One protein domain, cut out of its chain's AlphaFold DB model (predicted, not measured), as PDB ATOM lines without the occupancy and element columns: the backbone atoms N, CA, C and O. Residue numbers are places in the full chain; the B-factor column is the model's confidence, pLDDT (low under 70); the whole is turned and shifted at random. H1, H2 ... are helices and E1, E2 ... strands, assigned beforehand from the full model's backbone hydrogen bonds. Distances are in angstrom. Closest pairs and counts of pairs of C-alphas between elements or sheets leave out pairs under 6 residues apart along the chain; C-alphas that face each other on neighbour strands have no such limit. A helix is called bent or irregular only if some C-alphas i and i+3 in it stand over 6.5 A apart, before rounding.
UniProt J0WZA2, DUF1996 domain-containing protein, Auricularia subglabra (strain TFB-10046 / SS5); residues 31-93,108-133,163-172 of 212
ATOM      1  N   ARG A  31      12.833  34.807 115.735       89.38
ATOM      2  CA  ARG A  31      13.283  33.497 116.216       89.38
ATOM      3  C   ARG A  31      12.123  32.531 116.096       89.38
ATOM      4  O   ARG A  31      11.117  32.721 116.761       89.38
ATOM      5  N   GLU A  32      12.251  31.528 115.240       89.75
ATOM      6  CA  GLU A  32      11.195  30.534 115.032       89.75
ATOM      7  C   GLU A  32      11.730  29.272 114.347       89.75
ATOM      8  O   GLU A  32      12.818  29.267 113.759       89.75
ATOM      9  N   ARG A  33      10.973  28.175 114.432       89.62
ATOM     10  CA  ARG A  33      11.207  26.943 113.666       89.62
ATOM     11  C   ARG A  33      10.800  27.135 112.199       89.62
ATOM     12  O   ARG A  33       9.870  26.492 111.724       89.62
ATOM     13  N   ALA A  34      11.506  27.990 111.466       87.62
ATOM     14  CA  ALA A  34      11.261  28.235 110.045       87.62
ATOM     15  C   ALA A  34      12.504  27.930 109.204       87.62
ATOM     16  O   ALA A  34      13.561  28.520 109.417       87.62
ATOM     17  N   ASP A  35      12.371  27.027 108.232       87.94
ATOM     18  CA  ASP A  35      13.386  26.777 107.204       87.94
ATOM     19  C   ASP A  35      12.701  26.606 105.840       87.94
ATOM     20  O   ASP A  35      12.298  25.497 105.480       87.94
ATOM     21  N   PRO A  36      12.566  27.686 105.056       85.12
ATOM     22  CA  PRO A  36      11.913  27.630 103.749       85.12
ATOM     23  C   PRO A  36      12.669  26.821 102.683       85.12
ATOM     24  O   PRO A  36      12.190  26.700 101.555       85.12
ATOM     25  N   ILE A  37      13.867  26.316 102.990       78.81
ATOM     26  CA  ILE A  37      14.680  25.505 102.076       78.81
ATOM     27  C   ILE A  37      14.535  24.025 102.420       78.81
ATOM     28  O   ILE A  37      14.319  23.209 101.526       78.81
ATOM     29  N   VAL A  38      14.674  23.677 103.697       80.44
ATOM     30  CA  VAL A  38      14.656  22.287 104.171       80.44
ATOM     31  C   VAL A  38      13.236  21.813 104.473       80.44
ATOM     32  O   VAL A  38      12.921  20.644 104.262       80.44
ATOM     33  N   SER A  39      12.363  22.697 104.959       83.19
ATOM     34  CA  SER A  39      11.007  22.358 105.416       83.19
ATOM     35  C   SER A  39       9.975  23.401 104.952       83.19
ATOM     36  O   SER A  39       9.260  23.971 105.779       83.19
ATOM     37  N   PRO A  40       9.864  23.664 103.634       87.88
ATOM     38  CA  PRO A  40       9.019  24.731 103.101       87.88
ATOM     39  C   PRO A  40       7.554  24.574 103.518       87.88
ATOM     40  O   PRO A  40       6.948  23.518 103.344       87.88
ATOM     41  N   GLY A  41       6.980  25.646 104.062       89.94
ATOM     42  CA  GLY A  41       5.585  25.708 104.509       89.94
ATOM     43  C   GLY A  41       5.293  24.976 105.824       89.94
ATOM     44  O   GLY A  41       4.138  24.920 106.235       89.94
ATOM     45  N   THR A  42       6.308  24.423 106.495       90.12
ATOM     46  CA  THR A  42       6.150  23.649 107.737       90.12
ATOM     47  C   THR A  42       7.175  24.069 108.790       90.12
ATOM     48  O   THR A  42       8.136  24.778 108.498       90.12
ATOM     49  N   LYS A  43       6.967  23.640 110.039       89.69
ATOM     50  CA  LYS A  43       7.912  23.895 111.132       89.69
ATOM     51  C   LYS A  43       9.226  23.136 110.887       89.69
ATOM     52  O   LYS A  43       9.206  21.918 110.729       89.69
ATOM     53  N   SER A  44      10.356  23.839 110.917       83.25
ATOM     54  CA  SER A  44      11.703  23.244 110.876       83.25
ATOM     55  C   SER A  44      11.955  22.361 112.096       83.25
ATOM     56  O   SER A  44      11.445  22.634 113.176       83.25
ATOM     57  N   GLY A  45      12.807  21.342 111.965       79.00
ATOM     58  CA  GLY A  45      13.197  20.465 113.073       79.00
ATOM     59  C   GLY A  45      13.830  21.193 114.267       79.00
ATOM     60  O   GLY A  45      13.712  20.713 115.390       79.00
ATOM     61  N   HIS A  46      14.428  22.370 114.071       76.81
ATOM     62  CA  HIS A  46      15.080  23.135 115.137       76.81
ATOM     63  C   HIS A  46      14.864  24.647 115.006       76.81
ATOM     64  O   HIS A  46      14.410  25.149 113.977       76.81
ATOM     65  N   LEU A  47      15.162  25.367 116.092       81.62
ATOM     66  CA  LEU A  47      14.976  26.812 116.184       81.62
ATOM     67  C   LEU A  47      16.051  27.564 115.390       81.62
ATOM     68  O   LEU A  47      17.251  27.339 115.581       81.62
ATOM     69  N   HIS A  48      15.616  28.538 114.598       85.31
ATOM     70  CA  HIS A  48      16.485  29.453 113.876       85.31
ATOM     71  C   HIS A  48      16.417  30.874 114.431       85.31
ATOM     72  O   HIS A  48      15.362  31.353 114.834       85.31
ATOM     73  N   VAL A  49      17.558  31.565 114.405       84.62
ATOM     74  CA  VAL A  49      17.625  33.027 114.512       84.62
ATOM     75  C   VAL A  49      17.734  33.571 113.097       84.62
ATOM     76  O   VAL A  49      18.789  33.438 112.469       84.62
ATOM     77  N   VAL A  50      16.652  34.169 112.611       87.31
ATOM     78  CA  VAL A  50      16.522  34.680 111.245       87.31
ATOM     79  C   VAL A  50      16.871  36.165 111.212       87.31
ATOM     80  O   VAL A  50      16.566  36.928 112.132       87.31
ATOM     81  N   ARG A  51      17.543  36.580 110.143       89.69
ATOM     82  CA  ARG A  51      17.920  37.958 109.806       89.69
ATOM     83  C   ARG A  51      17.573  38.208 108.338       89.69
ATOM     84  O   ARG A  51      17.501  37.251 107.570       89.69
ATOM     85  N   GLY A  52      17.365  39.456 107.934       89.19
ATOM     86  CA  GLY A  52      17.106  39.819 106.536       89.19
ATOM     87  C   GLY A  52      15.795  40.564 106.313       89.19
ATOM     88  O   GLY A  52      15.367  41.319 107.185       89.19
ATOM     89  N   GLY A  53      15.187  40.378 105.138       92.56
ATOM     90  CA  GLY A  53      13.944  41.040 104.727       92.56
ATOM     91  C   GLY A  53      12.713  40.642 105.551       92.56
ATOM     92  O   GLY A  53      12.555  39.476 105.911       92.56
ATOM     93  N   SER A  54      11.836  41.610 105.830       95.44
ATOM     94  CA  SER A  54      10.634  41.457 106.664       95.44
ATOM     95  C   SER A  54       9.516  40.584 106.093       95.44
ATOM     96  O   SER A  54       8.683  40.127 106.861       95.44
ATOM     97  N   ASN A  55       9.492  40.273 104.797       94.19
ATOM     98  CA  ASN A  55       8.510  39.329 104.235       94.19
ATOM     99  C   ASN A  55       8.940  37.859 104.380       94.19
ATOM    100  O   ASN A  55       8.524  36.997 103.603       94.19
ATOM    101  N   PHE A  56       9.797  37.564 105.355       92.31
ATOM    102  CA  PHE A  56      10.133  36.195 105.712       92.31
ATOM    103  C   PHE A  56       8.892  35.441 106.202       92.31
ATOM    104  O   PHE A  56       8.068  35.997 106.920       92.31
ATOM    105  N   ASN A  57       8.772  34.169 105.822       91.50
ATOM    106  CA  ASN A  57       7.691  33.274 106.230       91.50
ATOM    107  C   ASN A  57       8.181  31.814 106.129       91.50
ATOM    108  O   ASN A  57       9.275  31.566 105.624       91.50
ATOM    109  N   LEU A  58       7.380  30.827 106.545       91.06
ATOM    110  CA  LEU A  58       7.677  29.390 106.404       91.06
ATOM    111  C   LEU A  58       7.895  28.959 104.945       91.06
ATOM    112  O   LEU A  58       8.542  27.948 104.684       91.06
ATOM    113  N   ASN A  59       7.354  29.716 103.991       89.00
ATOM    114  CA  ASN A  59       7.630  29.579 102.568       89.00
ATOM    115  C   ASN A  59       7.913  30.964 101.974       89.00
ATOM    116  O   ASN A  59       7.164  31.903 102.233       89.00
ATOM    117  N   VAL A  60       8.975  31.091 101.177       85.56
ATOM    118  CA  VAL A  60       9.413  32.376 100.612       85.56
ATOM    119  C   VAL A  60       9.764  32.243  99.136       85.56
ATOM    120  O   VAL A  60      10.364  31.256  98.702       85.56
ATOM    121  N   THR A  61       9.423  33.280  98.380       86.00
ATOM    122  CA  THR A  61       9.759  33.467  96.962       86.00
ATOM    123  C   THR A  61      10.691  34.664  96.801       86.00
ATOM    124  O   THR A  61      10.846  35.457  97.732       86.00
ATOM    125  N   TYR A  62      11.297  34.812  95.623       83.88
ATOM    126  CA  TYR A  62      12.110  35.990  95.327       83.88
ATOM    127  C   TYR A  62      11.286  37.274  95.455       83.88
ATOM    128  O   TYR A  62      11.649  38.212  96.164       83.88
ATOM    129  N   GLU A  63      10.119  37.266  94.826       87.00
ATOM    130  CA  GLU A  63       9.202  38.392  94.727       87.00
ATOM    131  C   GLU A  63       8.692  38.803  96.109       87.00
ATOM    132  O   GLU A  63       8.692  39.990  96.440       87.00
ATOM    133  N   SER A  64       8.330  37.827  96.954       89.31
ATOM    134  CA  SER A  64       7.890  38.115  98.321       89.31
ATOM    135  C   SER A  64       8.990  38.797  99.125       89.31
ATOM    136  O   SER A  64       8.713  39.786  99.798       89.31
ATOM    137  N   LEU A  65      10.239  38.328  99.032       89.69
ATOM    138  CA  LEU A  65      11.347  38.929  99.776       89.69
ATOM    139  C   LEU A  65      11.715  40.311  99.246       89.69
ATOM    140  O   LEU A  65      11.905  41.222 100.050       89.69
ATOM    141  N   ARG A  66      11.723  40.524  97.926       90.31
ATOM    142  CA  ARG A  66      11.925  41.860  97.338       90.31
ATOM    143  C   ARG A  66      10.873  42.876  97.774       90.31
ATOM    144  O   ARG A  66      11.205  44.049  97.909       90.31
ATOM    145  N   ALA A  67       9.654  42.430  98.070       93.06
ATOM    146  CA  ALA A  67       8.588  43.271  98.612       93.06
ATOM    147  C   ALA A  67       8.723  43.582 100.122       93.06
ATOM    148  O   ALA A  67       7.831  44.203 100.695       93.06
ATOM    149  N   SER A  68       9.807  43.162 100.789       94.69
ATOM    150  CA  SER A  68      10.031  43.439 102.214       94.69
ATOM    151  C   SER A  68      10.200  44.934 102.496       94.69
ATOM    152  O   SER A  68      11.147  45.567 102.014       94.69
ATOM    153  N   GLU A  69       9.367  45.479 103.379       95.19
ATOM    154  CA  GLU A  69       9.412  46.885 103.802       95.19
ATOM    155  C   GLU A  69      10.742  47.264 104.472       95.19
ATOM    156  O   GLU A  69      11.311  48.325 104.207       95.19
ATOM    157  N   CYS A  70      11.303  46.368 105.289       94.31
ATOM    158  CA  CYS A  70      12.580  46.582 105.965       94.31
ATOM    159  C   CYS A  70      13.522  45.382 105.813       94.31
ATOM    160  O   CYS A  70      13.139  44.325 105.312       94.31
ATOM    161  N   ALA A  71      14.790  45.581 106.177       92.44
ATOM    162  CA  ALA A  71      15.781  44.518 106.290       92.44
ATOM    163  C   ALA A  71      16.500  44.655 107.632       92.44
ATOM    164  O   ALA A  71      16.853  45.767 108.029       92.44
ATOM    165  N   SER A  72      16.734  43.540 108.320       92.12
ATOM    166  CA  SER A  72      17.421  43.548 109.610       92.12
ATOM    167  C   SER A  72      18.950  43.585 109.481       92.12
ATOM    168  O   SER A  72      19.639  43.603 110.489       92.12
ATOM    169  N   CYS A  73      19.519  43.571 108.278       89.19
ATOM    170  CA  CYS A  73      20.966  43.677 108.037       89.19
ATOM    171  C   CYS A  73      21.339  45.085 107.550       89.19
ATOM    172  O   CYS A  73      20.470  45.826 107.103       89.19
ATOM    173  N   LEU A  74      22.615  45.481 107.622       88.81
ATOM    174  CA  LEU A  74      23.013  46.863 107.296       88.81
ATOM    175  C   LEU A  74      22.932  47.221 105.804       88.81
ATOM    176  O   LEU A  74      22.803  48.399 105.486       88.81
ATOM    177  N   ILE A  75      22.973  46.240 104.902       88.06
ATOM    178  CA  ILE A  75      22.778  46.458 103.462       88.06
ATOM    179  C   ILE A  75      21.268  46.477 103.188       88.06
ATOM    180  O   ILE A  75      20.625  45.434 103.125       88.06
ATOM    181  N   ALA A  76      20.674  47.662 103.068       89.44
ATOM    182  CA  ALA A  76      19.224  47.851 102.984       89.44
ATOM    183  C   ALA A  76      18.603  47.321 101.682       89.44
ATOM    184  O   ALA A  76      17.429  46.940 101.672       89.44
ATOM    185  N   ASN A  77      19.373  47.313 100.590       87.94
ATOM    186  CA  ASN A  77      18.962  46.767  99.297       87.94
ATOM    187  C   ASN A  77      19.107  45.236  99.200       87.94
ATOM    188  O   ASN A  77      18.580  44.651  98.249       87.94
ATOM    189  N   ASP A  78      19.708  44.580 100.197       86.81
ATOM    190  CA  ASP A  78      19.632  43.131 100.376       86.81
ATOM    191  C   ASP A  78      18.386  42.764 101.194       86.81
ATOM    192  O   ASP A  78      18.282  43.060 102.387       86.81
ATOM    193  N   LYS A  79      17.416  42.117 100.542       89.19
ATOM    194  CA  LYS A  79      16.194  41.619 101.190       89.19
ATOM    195  C   LYS A  79      16.214  40.109 101.408       89.19
ATOM    196  O   LYS A  79      15.200  39.537 101.801       89.19
ATOM    197  N   SER A  80      17.346  39.457 101.160       86.56
ATOM    198  CA  SER A  80      17.515  38.024 101.395       86.56
ATOM    199  C   SER A  80      17.406  37.715 102.885       86.56
ATOM    200  O   SER A  80      17.644  38.581 103.729       86.56
ATOM    201  N   ASN A  81      17.050  36.476 103.223       86.25
ATOM    202  CA  ASN A  81      17.041  36.017 104.607       86.25
ATOM    203  C   ASN A  81      18.225  35.109 104.894       86.25
ATOM    204  O   ASN A  81      18.557  34.253 104.090       86.25
ATOM    205  N   TYR A  82      18.806  35.261 106.076       83.94
ATOM    206  CA  TYR A  82      19.928  34.475 106.566       83.94
ATOM    207  C   TYR A  82      19.562  33.958 107.942       83.94
ATOM    208  O   TYR A  82      19.150  34.730 108.810       83.94
ATOM    209  N   TRP A  83      19.724  32.664 108.170       80.94
ATOM    210  CA  TRP A  83      19.406  32.074 109.457       80.94
ATOM    211  C   TRP A  83      20.522  31.183 109.952       80.94
ATOM    212  O   TRP A  83      21.276  30.586 109.193       80.94
ATOM    213  N   THR A  84      20.645  31.144 111.270       76.00
ATOM    214  CA  THR A  84      21.575  30.266 111.975       76.00
ATOM    215  C   THR A  84      20.807  29.496 113.034       76.00
ATOM    216  O   THR A  84      19.875  30.071 113.611       76.00
ATOM    217  N   PRO A  85      21.229  28.268 113.375       74.00
ATOM    218  CA  PRO A  85      20.730  27.579 114.557       74.00
ATOM    219  C   PRO A  85      20.797  28.491 115.788       74.00
ATOM    220  O   PRO A  85      21.765  29.242 115.973       74.00
ATOM    221  N   SER A  86      19.749  28.476 116.614       68.44
ATOM    222  CA  SER A  86      19.739  29.261 117.850       68.44
ATOM    223  C   SER A  86      20.799  28.752 118.821       68.44
ATOM    224  O   SER A  86      20.930  27.554 119.055       68.44
ATOM    225  N   ARG A  87      21.582  29.688 119.367       51.38
ATOM    226  CA  ARG A  87      22.822  29.396 120.096       51.38
ATOM    227  C   ARG A  87      22.681  29.350 121.620       51.38
ATOM    228  O   ARG A  87      23.687  29.150 122.287       51.38
ATOM    229  N   SER A  88      21.503  29.599 122.193       47.69
ATOM    230  CA  SER A  88      21.390  29.766 123.648       47.69
ATOM    231  C   SER A  88      20.126  29.147 124.228       47.69
ATOM    232  O   SER A  88      19.030  29.673 124.051       47.69
ATOM    233  N   HIS A  89      20.327  28.083 124.995       48.50
ATOM    234  CA  HIS A  89      19.433  27.640 126.053       48.50
ATOM    235  C   HIS A  89      20.162  27.881 127.377       48.50
ATOM    236  O   HIS A  89      21.259  27.356 127.589       48.50
ATOM    237  N   SER A  90      19.586  28.714 128.239       41.72
ATOM    238  CA  SER A  90      20.029  28.852 129.624       41.72
ATOM    239  C   SER A  90      19.114  27.980 130.470       41.72
ATOM    240  O   SER A  90      18.033  28.429 130.827       41.72
ATOM    241  N   HIS A  91      19.522  26.741 130.756       43.56
ATOM    242  CA  HIS A  91      18.883  25.947 131.807       43.56
ATOM    243  C   HIS A  91      19.407  26.452 133.164       43.56
ATOM    244  O   HIS A  91      20.600  26.775 133.240       43.56
ATOM    245  N   PRO A  92      18.602  26.487 134.242       43.34
ATOM    246  CA  PRO A  92      19.077  26.864 135.577       43.34
ATOM    247  C   PRO A  92      20.306  26.060 136.037       43.34
ATOM    248  O   PRO A  92      21.165  26.591 136.736       43.34
ATOM    249  N   GLU A  93      20.414  24.802 135.596       46.28
ATOM    250  CA  GLU A  93      21.509  23.892 135.963       46.28
ATOM    251  C   GLU A  93      22.659  23.828 134.939       46.28
ATOM    252  O   GLU A  93      23.772  23.449 135.301       46.28
ATOM    253  N   HIS A 108      39.675  22.613 121.864       42.44
ATOM    254  CA  HIS A 108      39.056  23.872 122.294       42.44
ATOM    255  C   HIS A 108      40.061  25.004 122.574       42.44
ATOM    256  O   HIS A 108      41.167  24.718 123.035       42.44
ATOM    257  N   PRO A 109      39.642  26.288 122.459       44.06
ATOM    258  CA  PRO A 109      38.371  26.781 121.923       44.06
ATOM    259  C   PRO A 109      38.531  27.419 120.531       44.06
ATOM    260  O   PRO A 109      39.122  28.489 120.389       44.06
ATOM    261  N   ILE A 110      37.910  26.815 119.514       42.06
ATOM    262  CA  ILE A 110      37.645  27.483 118.234       42.06
ATOM    263  C   ILE A 110      36.328  28.260 118.380       42.06
ATOM    264  O   ILE A 110      35.318  27.673 118.786       42.06
ATOM    265  N   PRO A 111      36.275  29.564 118.055       39.41
ATOM    266  CA  PRO A 111      35.019  30.293 117.966       39.41
ATOM    267  C   PRO A 111      34.180  29.732 116.805       39.41
ATOM    268  O   PRO A 111      34.230  30.220 115.678       39.41
ATOM    269  N   PHE A 112      33.355  28.727 117.113       37.50
ATOM    270  CA  PHE A 112      32.379  28.053 116.236       37.50
ATOM    271  C   PHE A 112      31.518  29.031 115.405       37.50
ATOM    272  O   PHE A 112      30.985  28.689 114.356       37.50
ATOM    273  N   ILE A 113      31.390  30.277 115.866       36.25
ATOM    274  CA  ILE A 113      30.627  31.358 115.235       36.25
ATOM    275  C   ILE A 113      31.206  31.797 113.891       36.25
ATOM    276  O   ILE A 113      30.427  32.081 112.983       36.25
ATOM    277  N   SER A 114      32.535  31.848 113.769       30.52
ATOM    278  CA  SER A 114      33.207  32.268 112.533       30.52
ATOM    279  C   SER A 114      33.103  31.182 111.466       30.52
ATOM    280  O   SER A 114      32.793  31.458 110.314       30.52
ATOM    281  N   MET A 115      33.268  29.926 111.887       27.20
ATOM    282  CA  MET A 115      33.313  28.777 110.990       27.20
ATOM    283  C   MET A 115      31.930  28.410 110.428       27.20
ATOM    284  O   MET A 115      31.828  28.028 109.273       27.20
ATOM    285  N   PHE A 116      30.832  28.604 111.173       31.77
ATOM    286  CA  PHE A 116      29.481  28.390 110.621       31.77
ATOM    287  C   PHE A 116      29.100  29.410 109.533       31.77
ATOM    288  O   PHE A 116      28.375  29.052 108.608       31.77
ATOM    289  N   TYR A 117      29.604  30.648 109.612       35.00
ATOM    290  CA  TYR A 117      29.427  31.631 108.534       35.00
ATOM    291  C   TYR A 117      30.268  31.293 107.293       35.00
ATOM    292  O   TYR A 117      29.851  31.614 106.186       35.00
ATOM    293  N   GLU A 118      31.424  30.640 107.465       29.36
ATOM    294  CA  GLU A 118      32.321  30.263 106.362       29.36
ATOM    295  C   GLU A 118      32.038  28.873 105.763       29.36
ATOM    296  O   GLU A 118      32.401  28.633 104.613       29.36
ATOM    297  N   GLN A 119      31.398  27.951 106.499       26.19
ATOM    298  CA  GLN A 119      31.379  26.523 106.141       26.19
ATOM    299  C   GLN A 119      29.998  25.859 106.095       26.19
ATOM    300  O   GLN A 119      29.894  24.728 105.622       26.19
ATOM    301  N   THR A 120      28.921  26.531 106.508       27.39
ATOM    302  CA  THR A 120      27.565  25.985 106.354       27.39
ATOM    303  C   THR A 120      26.668  26.945 105.588       27.39
ATOM    304  O   THR A 120      26.497  28.090 105.986       27.39
ATOM    305  N   TRP A 121      26.067  26.398 104.533       32.75
ATOM    306  CA  TRP A 121      25.127  26.977 103.573       32.75
ATOM    307  C   TRP A 121      25.732  27.618 102.320       32.75
ATOM    308  O   TRP A 121      26.314  28.695 102.334       32.75
ATOM    309  N   SER A 122      25.494  26.918 101.203       33.50
ATOM    310  CA  SER A 122      25.541  27.417  99.828       33.50
ATOM    311  C   SER A 122      24.852  28.777  99.761       33.50
ATOM    312  O   SER A 122      23.625  28.860  99.682       33.50
ATOM    313  N   VAL A 123      25.655  29.843  99.805       39.19
ATOM    314  CA  VAL A 123      25.221  31.217  99.539       39.19
ATOM    315  C   VAL A 123      24.500  31.303  98.199       39.19
ATOM    316  O   VAL A 123      23.609  32.122  98.061       39.19
ATOM    317  N   ASP A 124      24.761  30.390  97.262       43.06
ATOM    318  CA  ASP A 124      24.080  30.304  95.968       43.06
ATOM    319  C   ASP A 124      22.563  30.116  96.110       43.06
ATOM    320  O   ASP A 124      21.804  30.720  95.362       43.06
ATOM    321  N   LYS A 125      22.076  29.331  97.085       44.56
ATOM    322  CA  LYS A 125      20.620  29.158  97.291       44.56
ATOM    323  C   LYS A 125      19.950  30.370  97.950       44.56
ATOM    324  O   LYS A 125      18.728  30.498  97.855       44.56
ATOM    325  N   PHE A 126      20.731  31.229  98.606       49.62
ATOM    326  CA  PHE A 126      20.275  32.403  99.359       49.62
ATOM    327  C   PHE A 126      20.426  33.709  98.575       49.62
ATOM    328  O   PHE A 126      19.523  34.543  98.589       49.62
ATOM    329  N   ALA A 127      21.534  33.858  97.847       47.16
ATOM    330  CA  ALA A 127      21.912  35.052  97.103       47.16
ATOM    331  C   ALA A 127      20.889  35.397  96.015       47.16
ATOM    332  O   ALA A 127      20.645  36.566  95.749       47.16
ATOM    333  N   VAL A 128      20.217  34.401  95.432       49.66
ATOM    334  CA  VAL A 128      19.217  34.621  94.370       49.66
ATOM    335  C   VAL A 128      17.787  34.826  94.869       49.66
ATOM    336  O   VAL A 128      16.900  35.014  94.046       49.66
ATOM    337  N   ARG A 129      17.512  34.795  96.184       63.28
ATOM    338  CA  ARG A 129      16.128  34.887  96.698       63.28
ATOM    339  C   ARG A 129      15.720  36.254  97.241       63.28
ATOM    340  O   ARG A 129      14.547  36.433  97.517       63.28
ATOM    341  N   GLY A 130      16.612  37.229  97.371       65.50
ATOM    342  CA  GLY A 130      16.201  38.560  97.843       65.50
ATOM    343  C   GLY A 130      17.139  39.709  97.496       65.50
ATOM    344  O   GLY A 130      16.819  40.862  97.798       65.50
ATOM    345  N   TRP A 131      18.261  39.438  96.833       78.94
ATOM    346  CA  TRP A 131      19.120  40.491  96.318       78.94
ATOM    347  C   TRP A 131      18.457  41.240  95.169       78.94
ATOM    348  O   TRP A 131      17.773  40.675  94.313       78.94
ATOM    349  N   ASP A 132      18.690  42.543  95.149       82.12
ATOM    350  CA  ASP A 132      18.531  43.309  93.926       82.12
ATOM    351  C   ASP A 132      19.556  42.803  92.900       82.12
ATOM    352  O   ASP A 132      20.750  42.761  93.204       82.12
ATOM    353  N   VAL A 133      19.092  42.349  91.733       82.12
ATOM    354  CA  VAL A 133      19.953  41.651  90.762       82.12
ATOM    355  C   VAL A 133      21.048  42.576  90.243       82.12
ATOM    356  O   VAL A 133      22.202  42.160  90.168       82.12
ATOM    357  N   MET A 163      23.677  51.387 102.420       90.12
ATOM    358  CA  MET A 163      23.837  51.193 103.855       90.12
ATOM    359  C   MET A 163      22.715  51.900 104.624       90.12
ATOM    360  O   MET A 163      22.342  53.030 104.309       90.12
ATOM    361  N   GLN A 164      22.182  51.242 105.650       91.94
ATOM    362  CA  GLN A 164      21.247  51.844 106.601       91.94
ATOM    363  C   GLN A 164      21.835  51.925 108.006       91.94
ATOM    364  O   GLN A 164      22.714  51.153 108.386       91.94
ATOM    365  N   GLU A 165      21.280  52.838 108.799       91.50
ATOM    366  CA  GLU A 165      21.604  52.974 110.213       91.50
ATOM    367  C   GLU A 165      21.336  51.682 110.987       91.50
ATOM    368  O   GLU A 165      20.294  51.035 110.835       91.50
ATOM    369  N   SER A 166      22.244  51.357 111.906       89.31
ATOM    370  CA  SER A 166      22.121  50.172 112.765       89.31
ATOM    371  C   SER A 166      20.828  50.170 113.588       89.31
ATOM    372  O   SER A 166      20.226  49.116 113.788       89.31
ATOM    373  N   ALA A 167      20.349  51.346 114.007       90.75
ATOM    374  CA  ALA A 167      19.077  51.494 114.711       90.75
ATOM    375  C   ALA A 167      17.878  51.082 113.841       90.75
ATOM    376  O   ALA A 167      16.975  50.407 114.334       90.75
ATOM    377  N   LYS A 168      17.892  51.424 112.545       93.56
ATOM    378  CA  LYS A 168      16.841  51.045 111.589       93.56
ATOM    379  C   LYS A 168      16.860  49.542 111.317       93.56
ATOM    380  O   LYS A 168      15.814  48.904 111.366       93.56
ATOM    381  N   ALA A 169      18.047  48.970 111.118       91.56
ATOM    382  CA  ALA A 169      18.211  47.529 110.948       91.56
ATOM    383  C   ALA A 169      17.751  46.749 112.196       91.56
ATOM    384  O   ALA A 169      17.055  45.744 112.088       91.56
ATOM    385  N   LYS A 170      18.078  47.236 113.399       92.00
ATOM    386  CA  LYS A 170      17.661  46.616 114.666       92.00
ATOM    387  C   LYS A 170      16.156  46.729 114.929       92.00
ATOM    388  O   LYS A 170      15.596  45.842 115.563       92.00
ATOM    389  N   ALA A 171      15.519  47.802 114.464       94.81
ATOM    390  CA  ALA A 171      14.075  47.994 114.580       94.81
ATOM    391  C   ALA A 171      13.267  47.117 113.607       94.81
ATOM    392  O   ALA A 171      12.065  46.964 113.795       94.81
ATOM    393  N   CYS A 172      13.905  46.543 112.580       96.00
ATOM    394  CA  CYS A 172      13.250  45.634 111.648       96.00
ATOM    395  C   CYS A 172      13.056  44.255 112.292       96.00
ATOM    396  O   CYS A 172      13.961  43.416 112.284       96.00
TER     397      CYS A 172
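What this domain is: This is residues 31 to 93, 108 to 133 and 163 to 172 of the 212 residues of the protein "DUF1996 domain-containing protein" of Auricularia subglabra (strain TFB-10046 / SS5) (UniProt J0WZA2). A small, strongly twisted sheet of three strands, E1, E2 and E3, with its longest strand E2 sharply bent, sits among loops and four short helices that are scattered round it, no helix touching another. Past the end of E3, residues 88 to 93 stick out as a free tail, while H4 lies far from the mean of the C-alphas. The printed part has 99 residues, with four named helices and three named strands in the order E1 E2 H1 E3 H2 H3 H4; the sheet's order is E1 E2 E3, all antiparallel. The class is mixed, helices and strands, with under half of the residues in named elements. The whole is compact, with a radius of gyration of the C-alphas of 14.4 A, and spans 44 by 32 by 27 A.

How they stand to each other: The inner strand of the sheet is E2, residues 43 to 52, which bends by 108 degrees at residue 46. The edge strand E1, residues 31 to 34, forms a hairpin with E2; N 44 and O 33 are 2.8 A apart, within hydrogen-bond range, and their directions differ by 127 degrees. The other edge strand is E3, residues 81 to 85, antiparallel to E2 at 130 degrees, with N 51 and O 82 at 2.8 A. H3, residues 123 to 127, is only just on the sheet, with 5 pairs of C-alphas within 10 A, and only grazes it; its closest C-alpha pair with E3 is Asn 81 and Phe 126, 7.1 A. H2, residues 112 to 119, is only just not on the sheet, with 4 such pairs. H1, residues 62 to 66, and H4, residues 166 to 171, are not on it. H4 is apart from E1, E2 and E3. In H1, H3 and H4 every O i to N i+4 pair is within hydrogen-bond range; in H2, 3 of 4 are.

Where its parts are: E1 begins at C-alpha 31 (13.283, 33.497, 116.216). E2 is 19.0 A long and E3 13.6 A. H2, the longest helix by residues, measures 10.3 A from C-alpha 112 (32.379, 28.053, 116.236) to C-alpha 119. H4 measures 8.5 A and ends at C-alpha 171 (14.075, 47.994, 114.580).

The domain as a whole: The two C-alphas farthest apart are those of Glu 93 and Val 133, 48.6 A. Residues 94 to 107 are not printed, with 22.2 A between C-alphas 93 and 108; residues 134 to 162 are not printed either, with 16.7 A between C-alphas 133 and 163. The link from H1 to E3 is long, at 14 residues. The mean pLDDT of the printed part is 73.6, and residues 86 to 93 and 108 to 130 are under 70.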